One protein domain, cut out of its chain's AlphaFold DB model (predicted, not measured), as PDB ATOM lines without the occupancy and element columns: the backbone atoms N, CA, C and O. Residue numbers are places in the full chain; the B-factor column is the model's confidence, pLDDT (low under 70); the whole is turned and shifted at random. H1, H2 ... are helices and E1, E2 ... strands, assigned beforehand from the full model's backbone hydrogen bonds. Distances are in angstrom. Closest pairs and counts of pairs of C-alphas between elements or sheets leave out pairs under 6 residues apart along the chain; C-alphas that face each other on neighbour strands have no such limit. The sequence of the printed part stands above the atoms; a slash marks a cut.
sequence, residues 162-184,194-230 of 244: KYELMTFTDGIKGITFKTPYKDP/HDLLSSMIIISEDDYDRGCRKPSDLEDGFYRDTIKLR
ATOM      1  N   LYS A 162      25.290  67.048  97.713       51.84
ATOM      2  CA  LYS A 162      24.035  66.508  97.162       51.84
ATOM      3  C   LYS A 162      24.236  65.388  96.129       51.84
ATOM      4  O   LYS A 162      23.293  64.651  95.860       51.84
ATOM      5  N   TYR A 163      25.447  65.224  95.593       47.66
ATOM      6  CA  TYR A 163      25.737  64.296  94.493       47.66
ATOM      7  C   TYR A 163      26.941  63.400  94.809       47.66
ATOM      8  O   TYR A 163      27.956  63.437  94.121       47.66
ATOM      9  N   GLU A 164      26.863  62.613  95.883       57.03
ATOM     10  CA  GLU A 164      28.067  61.986  96.446       57.03
ATOM     11  C   GLU A 164      28.550  60.715  95.718       57.03
ATOM     12  O   GLU A 164      29.696  60.315  95.895       57.03
ATOM     13  N   LEU A 165      27.766  60.093  94.829       53.59
ATOM     14  CA  LEU A 165      28.329  59.093  93.913       53.59
ATOM     15  C   LEU A 165      27.423  58.851  92.708       53.59
ATOM     16  O   LEU A 165      26.348  58.258  92.826       53.59
ATOM     17  N   MET A 166      27.887  59.285  91.540       58.62
ATOM     18  CA  MET A 166      27.249  59.035  90.256       58.62
ATOM     19  C   MET A 166      28.156  58.121  89.441       58.62
ATOM     20  O   MET A 166      29.279  58.493  89.100       58.62
ATOM     21  N   THR A 167      27.696  56.904  89.157       64.25
ATOM     22  CA  THR A 167      28.473  55.922  88.387       64.25
ATOM     23  C   THR A 167      27.806  55.647  87.049       64.25
ATOM     24  O   THR A 167      26.638  55.260  87.011       64.25
ATOM     25  N   PHE A 168      28.569  55.796  85.967       60.00
ATOM     26  CA  PHE A 168      28.179  55.363  84.629       60.00
ATOM     27  C   PHE A 168      28.667  53.931  84.427       60.00
ATOM     28  O   PHE A 168      29.848  53.643  84.633       60.00
ATOM     29  N   THR A 169      27.765  53.028  84.054       61.44
ATOM     30  CA  THR A 169      28.139  51.663  83.672       61.44
ATOM     31  C   THR A 169      28.162  51.586  82.157       61.44
ATOM     32  O   THR A 169      27.143  51.773  81.499       61.44
ATOM     33  N   ASP A 170      29.350  51.363  81.602       53.12
ATOM     34  CA  ASP A 170      29.533  51.293  80.158       53.12
ATOM     35  C   ASP A 170      28.708  50.115  79.607       53.12
ATOM     36  O   ASP A 170      28.852  48.976  80.058       53.12
ATOM     37  N   GLY A 171      27.774  50.405  78.697       71.50
ATOM     38  CA  GLY A 171      26.854  49.422  78.109       71.50
ATOM     39  C   GLY A 171      25.427  49.401  78.671       71.50
ATOM     40  O   GLY A 171      24.562  48.785  78.051       71.50
ATOM     41  N   ILE A 172      25.136  50.097  79.775       71.44
ATOM     42  CA  ILE A 172      23.758  50.305  80.244       71.44
ATOM     43  C   ILE A 172      23.433  51.787  80.056       71.44
ATOM     44  O   ILE A 172      24.126  52.650  80.591       71.44
ATOM     45  N   LYS A 173      22.361  52.100  79.315       83.56
ATOM     46  CA  LYS A 173      21.805  53.464  79.187       83.56
ATOM     47  C   LYS A 173      21.103  53.887  80.484       83.56
ATOM     48  O   LYS A 173      19.938  54.267  80.494       83.56
ATOM     49  N   GLY A 174      21.789  53.726  81.604       79.44
ATOM     50  CA  GLY A 174      21.247  53.872  82.938       79.44
ATOM     51  C   GLY A 174      22.247  54.556  83.844       79.44
ATOM     52  O   GLY A 174      23.462  54.409  83.707       79.44
ATOM     53  N   ILE A 175      21.718  55.340  84.769       79.94
ATOM     54  CA  ILE A 175      22.503  56.161  85.674       79.94
ATOM     55  C   ILE A 175      22.089  55.824  87.083       79.94
ATOM     56  O   ILE A 175      20.910  55.881  87.427       79.94
ATOM     57  N   THR A 176      23.076  55.462  87.894       81.31
ATOM     58  CA  THR A 176      22.860  55.116  89.291       81.31
ATOM     59  C   THR A 176      23.244  56.286  90.185       81.31
ATOM     60  O   THR A 176      24.372  56.774  90.125       81.31
ATOM     61  N   PHE A 177      22.307  56.695  91.034       80.19
ATOM     62  CA  PHE A 177      22.504  57.670  92.095       80.19
ATOM     63  C   PHE A 177      22.507  56.941  93.426       80.19
ATOM     64  O   PHE A 177      21.590  56.167  93.710       80.19
ATOM     65  N   LYS A 178      23.520  57.203  94.248       82.81
ATOM     66  CA  LYS A 178      23.528  56.765  95.641       82.81
ATOM     67  C   LYS A 178      23.229  57.953  96.534       82.81
ATOM     68  O   LYS A 178      23.980  58.925  96.532       82.81
ATOM     69  N   THR A 179      22.138  57.874  97.282       80.50
ATOM     70  CA  THR A 179      21.791  58.872  98.289       80.50
ATOM     71  C   THR A 179      21.994  58.272  99.679       80.50
ATOM     72  O   THR A 179      21.582  57.133  99.924       80.50
ATOM     73  N   PRO A 180      22.647  58.994 100.606       77.50
ATOM     74  CA  PRO A 180      22.742  58.556 101.991       77.50
ATOM     75  C   PRO A 180      21.340  58.422 102.585       77.50
ATOM     76  O   PRO A 180      20.589  59.402 102.627       77.50
ATOM     77  N   TYR A 181      20.979  57.224 103.044       78.75
ATOM     78  CA  TYR A 181      19.738  57.042 103.779       78.75
ATOM     79  C   TYR A 181      19.939  57.505 105.217       78.75
ATOM     80  O   TYR A 181      20.810  57.010 105.933       78.75
ATOM     81  N   LYS A 182      19.132  58.476 105.643       78.38
ATOM     82  CA  LYS A 182      19.053  58.873 107.047       78.38
ATOM     83  C   LYS A 182      17.813  58.228 107.632       78.38
ATOM     84  O   LYS A 182      16.708  58.694 107.368       78.38
ATOM     85  N   ASP A 183      18.017  57.164 108.397       77.56
ATOM     86  CA  ASP A 183      16.974  56.614 109.251       77.56
ATOM     87  C   ASP A 183      16.617  57.676 110.313       77.56
ATOM     88  O   ASP A 183      17.486  58.040 111.113       77.56
ATOM     89  N   PRO A 184      15.387  58.226 110.308       72.44
ATOM     90  CA  PRO A 184      14.999  59.275 111.243       72.44
ATOM     91  C   PRO A 184      14.997  58.815 112.708       72.44
ATOM     92  O   PRO A 184      15.042  59.667 113.596       72.44
ATOM     93  N   HIS A 194      26.506  53.671 106.913       62.19
ATOM     94  CA  HIS A 194      25.371  54.345 106.284       62.19
ATOM     95  C   HIS A 194      24.872  53.498 105.112       62.19
ATOM     96  O   HIS A 194      25.585  53.324 104.121       62.19
ATOM     97  N   ASP A 195      23.646  52.991 105.218       72.62
ATOM     98  CA  ASP A 195      22.964  52.376 104.086       72.62
ATOM     99  C   ASP A 195      22.775  53.435 102.991       72.62
ATOM    100  O   ASP A 195      22.232  54.521 103.215       72.62
ATOM    101  N   LEU A 196      23.270  53.145 101.789       82.12
ATOM    102  CA  LEU A 196      23.060  53.999 100.625       82.12
ATOM    103  C   LEU A 196      21.834  53.488  99.871       82.12
ATOM    104  O   LEU A 196      21.825  52.347  99.402       82.12
ATOM    105  N   LEU A 197      20.825  54.341  99.697       79.31
ATOM    106  CA  LEU A 197      19.760  54.068  98.741       79.31
ATOM    107  C   LEU A 197      20.319  54.259  97.335       79.31
ATOM    108  O   LEU A 197      20.866  55.307  97.003       79.31
ATOM    109  N   SER A 198      20.194  53.223  96.513       81.94
ATOM    110  CA  SER A 198      20.637  53.239  95.124       81.94
ATOM    111  C   SER A 198      19.421  53.357  94.212       81.94
ATOM    112  O   SER A 198      18.648  52.408  94.091       81.94
ATOM    113  N   SER A 199      19.258  54.497  93.548       80.88
ATOM    114  CA  SER A 199      18.232  54.705  92.519       80.88
ATOM    115  C   SER A 199      18.866  54.629  91.134       80.88
ATOM    116  O   SER A 199      19.948  55.171  90.923       80.88
ATOM    117  N   MET A 200      18.214  53.960  90.181       86.69
ATOM    118  CA  MET A 200      18.676  53.862  88.794       86.69
ATOM    119  C   MET A 200      17.656  54.521  87.867       86.69
ATOM    120  O   MET A 200      16.499  54.114  87.848       86.69
ATOM    121  N   ILE A 201      18.086  55.521  87.102       85.00
ATOM    122  CA  ILE A 201      17.283  56.140  86.042       85.00
ATOM    123  C   ILE A 201      17.746  55.550  84.717       85.00
ATOM    124  O   ILE A 201      18.934  55.613  84.407       85.00
ATOM    125  N   ILE A 202      16.826  54.971  83.948       88.25
ATOM    126  CA  ILE A 202      17.093  54.476  82.595       88.25
ATOM    127  C   ILE A 202      16.734  55.596  81.617       88.25
ATOM    128  O   ILE A 202      15.621  56.111  81.661       88.25
ATOM    129  N   ILE A 203      17.683  55.987  80.769       86.44
ATOM    130  CA  ILE A 203      17.468  56.959  79.695       86.44
ATOM    131  C   ILE A 203      16.882  56.196  78.506       86.44
ATOM    132  O   ILE A 203      17.469  55.204  78.063       86.44
ATOM    133  N   SER A 204      15.728  56.639  78.008       85.44
ATOM    134  CA  SER A 204      15.107  56.021  76.836       85.44
ATOM    135  C   SER A 204      15.933  56.274  75.562       85.44
ATOM    136  O   SER A 204      16.762  57.185  75.510       85.44
ATOM    137  N   GLU A 205      15.728  55.464  74.518       85.69
ATOM    138  CA  GLU A 205      16.339  55.701  73.197       85.69
ATOM    139  C   GLU A 205      15.970  57.100  72.674       85.69
ATOM    140  O   GLU A 205      16.842  57.847  72.241       85.69
ATOM    141  N   ASP A 206      14.703  57.494  72.839       86.38
ATOM    142  CA  ASP A 206      14.180  58.795  72.421       86.38
ATOM    143  C   ASP A 206      14.873  59.966  73.133       86.38
ATOM    144  O   ASP A 206      15.148  60.998  72.516       86.38
ATOM    145  N   ASP A 207      15.171  59.832  74.429       84.88
ATOM    146  CA  ASP A 207      15.908  60.855  75.182       84.88
ATOM    147  C   ASP A 207      17.348  60.977  74.672       84.88
ATOM    148  O   ASP A 207      17.887  62.081  74.546       84.88
ATOM    149  N   TYR A 208      17.966  59.847  74.324       83.56
ATOM    150  CA  TYR A 208      19.301  59.825  73.737       83.56
ATOM    151  C   TYR A 208      19.326  60.512  72.364       83.56
ATOM    152  O   TYR A 208      20.219  61.323  72.097       83.56
ATOM    153  N   ASP A 209      18.317  60.257  71.528       86.44
ATOM    154  CA  ASP A 209      18.160  60.876  70.206       86.44
ATOM    155  C   ASP A 209      17.883  62.382  70.293       86.44
ATOM    156  O   ASP A 209      18.349  63.159  69.453       86.44
ATOM    157  N   ARG A 210      17.215  62.835  71.362       84.31
ATOM    158  CA  ARG A 210      17.070  64.266  71.693       84.31
ATOM    159  C   ARG A 210      18.359  64.906  72.212       84.31
ATOM    160  O   ARG A 210      18.397  66.119  72.420       84.31
ATOM    161  N   GLY A 211      19.425  64.127  72.380       86.31
ATOM    162  CA  GLY A 211      20.733  64.603  72.810       86.31
ATOM    163  C   GLY A 211      20.940  64.602  74.322       86.31
ATOM    164  O   GLY A 211      21.949  65.155  74.764       86.31
ATOM    165  N   CYS A 212      20.056  63.972  75.108       85.19
ATOM    166  CA  CYS A 212      20.259  63.790  76.544       85.19
ATOM    167  C   CYS A 212      21.384  62.775  76.764       85.19
ATOM    168  O   CYS A 212      21.188  61.558  76.731       85.19
ATOM    169  N   ARG A 213      22.598  63.283  76.971       80.06
ATOM    170  CA  ARG A 213      23.776  62.457  77.268       80.06
ATOM    171  C   ARG A 213      24.032  62.375  78.768       80.06
ATOM    172  O   ARG A 213      24.821  61.534  79.200       80.06
ATOM    173  N   LYS A 214      23.398  63.250  79.553       81.56
ATOM    174  CA  LYS A 214      23.510  63.342  81.010       81.56
ATOM    175  C   LYS A 214      22.148  63.689  81.641       81.56
ATOM    176  O   LYS A 214      21.319  64.312  80.989       81.56
ATOM    177  N   PRO A 215      21.908  63.370  82.924       69.19
ATOM    178  CA  PRO A 215      20.657  63.695  83.622       69.19
ATOM    179  C   PRO A 215      20.413  65.180  83.795       69.19
ATOM    180  O   PRO A 215      19.268  65.607  83.808       69.19
ATOM    181  N   SER A 216      21.482  65.971  83.883       75.25
ATOM    182  CA  SER A 216      21.373  67.428  83.854       75.25
ATOM    183  C   SER A 216      20.655  67.911  82.594       75.25
ATOM    184  O   SER A 216      19.946  68.904  82.646       75.25
ATOM    185  N   ASP A 217      20.781  67.182  81.480       76.31
ATOM    186  CA  ASP A 217      20.136  67.529  80.213       76.31
ATOM    187  C   ASP A 217      18.616  67.274  80.275       76.31
ATOM    188  O   ASP A 217      17.842  68.001  79.652       76.31
ATOM    189  N   LEU A 218      18.183  66.286  81.076       74.44
ATOM    190  CA  LEU A 218      16.771  66.015  81.375       74.44
ATOM    191  C   LEU A 218      16.178  67.089  82.293       74.44
ATOM    192  O   LEU A 218      15.051  67.524  82.068       74.44
ATOM    193  N   GLU A 219      16.932  67.547  83.294       70.38
ATOM    194  CA  GLU A 219      16.495  68.619  84.196       70.38
ATOM    195  C   GLU A 219      16.321  69.943  83.427       70.38
ATOM    196  O   GLU A 219      15.259  70.570  83.485       70.38
ATOM    197  N   ASP A 220      17.299  70.299  82.593       64.00
ATOM    198  CA  ASP A 220      17.254  71.478  81.721       64.00
ATOM    199  C   ASP A 220      16.135  71.408  80.662       64.00
ATOM    200  O   ASP A 220      15.578  72.434  80.256       64.00
ATOM    201  N   GLY A 221      15.813  70.206  80.174       62.44
ATOM    202  CA  GLY A 221      14.689  69.968  79.264       62.44
ATOM    203  C   GLY A 221      13.336  70.148  79.957       62.44
ATOM    204  O   GLY A 221      12.487  70.907  79.486       62.44
ATOM    205  N   PHE A 222      13.170  69.529  81.128       50.59
ATOM    206  CA  PHE A 222      11.930  69.544  81.910       50.59
ATOM    207  C   PHE A 222      11.535  70.961  82.370       50.59
ATOM    208  O   PHE A 222      10.363  71.349  82.295       50.59
ATOM    209  N   TYR A 223      12.508  71.782  82.782       44.62
ATOM    210  CA  TYR A 223      12.260  73.183  83.148       44.62
ATOM    211  C   TYR A 223      11.952  74.080  81.940       44.62
ATOM    212  O   TYR A 223      11.133  74.998  82.041       44.62
ATOM    213  N   ARG A 224      12.546  73.819  80.770       52.81
ATOM    214  CA  ARG A 224      12.251  74.604  79.559       52.81
ATOM    215  C   ARG A 224      10.837  74.381  79.034       52.81
ATOM    216  O   ARG A 224      10.205  75.343  78.590       52.81
ATOM    217  N   ASP A 225      10.330  73.158  79.119       47.97
ATOM    218  CA  ASP A 225       8.977  72.841  78.654       47.97
ATOM    219  C   ASP A 225       7.904  73.366  79.616       47.97
ATOM    220  O   ASP A 225       6.887  73.913  79.183       47.97
ATOM    221  N   THR A 226       8.165  73.333  80.923       38.59
ATOM    222  CA  THR A 226       7.256  73.898  81.936       38.59
ATOM    223  C   THR A 226       7.206  75.430  81.923       38.59
ATOM    224  O   THR A 226       6.146  76.003  82.177       38.59
ATOM    225  N   ILE A 227       8.297  76.121  81.566       43.91
ATOM    226  CA  ILE A 227       8.301  77.587  81.392       43.91
ATOM    227  C   ILE A 227       7.496  78.012  80.151       43.91
ATOM    228  O   ILE A 227       6.811  79.034  80.187       43.91
ATOM    229  N   LYS A 228       7.516  77.224  79.067       54.06
ATOM    230  CA  LYS A 228       6.745  77.523  77.844       54.06
ATOM    231  C   LYS A 228       5.234  77.355  78.009       54.06
ATOM    232  O   LYS A 228       4.483  78.010  77.296       54.06
ATOM    233  N   LEU A 229       4.787  76.531  78.955       46.66
ATOM    234  CA  LEU A 229       3.364  76.297  79.230       46.66
ATOM    235  C   LEU A 229       2.725  77.354  80.157       46.66
ATOM    236  O   LEU A 229       1.551  77.234  80.499       46.66
ATOM    237  N   ARG A 230       3.471  78.388  80.582       42.78
ATOM    238  CA  ARG A 230       3.064  79.349  81.624       42.78
ATOM    239  C   ARG A 230       2.757  80.818  81.207       42.78
ATOM    240  O   ARG A 230       2.987  81.683  82.050       42.78
TER     241      ARG A 230
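This is residues 162 to 184 and 194 to 230 of the 244 residues of the protein "MAK10-like protein" of Tanacetum cinerariifolium (UniProt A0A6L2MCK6). A three-stranded antiparallel sheet, order E1 - E2 - E3, is bare of helices; beyond E3, short H1 leads into H2, whose residues 222 to 228 stick out. The 60 printed residues hold two named helices and three named strands, mixed in class. The whole is loose, radius of gyration of the C-alphas 14.2 A, spanning 40 by 33 by 14 A.

Find C-alpha 166 at (27.249, 59.035, 90.256), where E1, residues 166 to 168, begins. E2 is residues 174 to 180, 19.7 A; E3 196 to 202, 19.0 A; H1 205 to 209. H2, 215 to 228, runs 20.4 A to (6.745, 77.523, 77.844).

Look within hydrogen-bond range: N 167 and O 176, 3.5 A, in the antiparallel hairpin E1 and E2; N 175 and O 201, 2.8 A, in antiparallel E2 and E3. H1 and H2 are only just apart, closest C-alphas 8.1 A; each has every O i to N i+4 pair within range.

Across the cut, residues 185 to 193, C-alphas 184 and 194 are 12.5 A apart. No link printed whole is long. Residues 162 to 170, 194, 215 and 220 to 230 have pLDDT under 70.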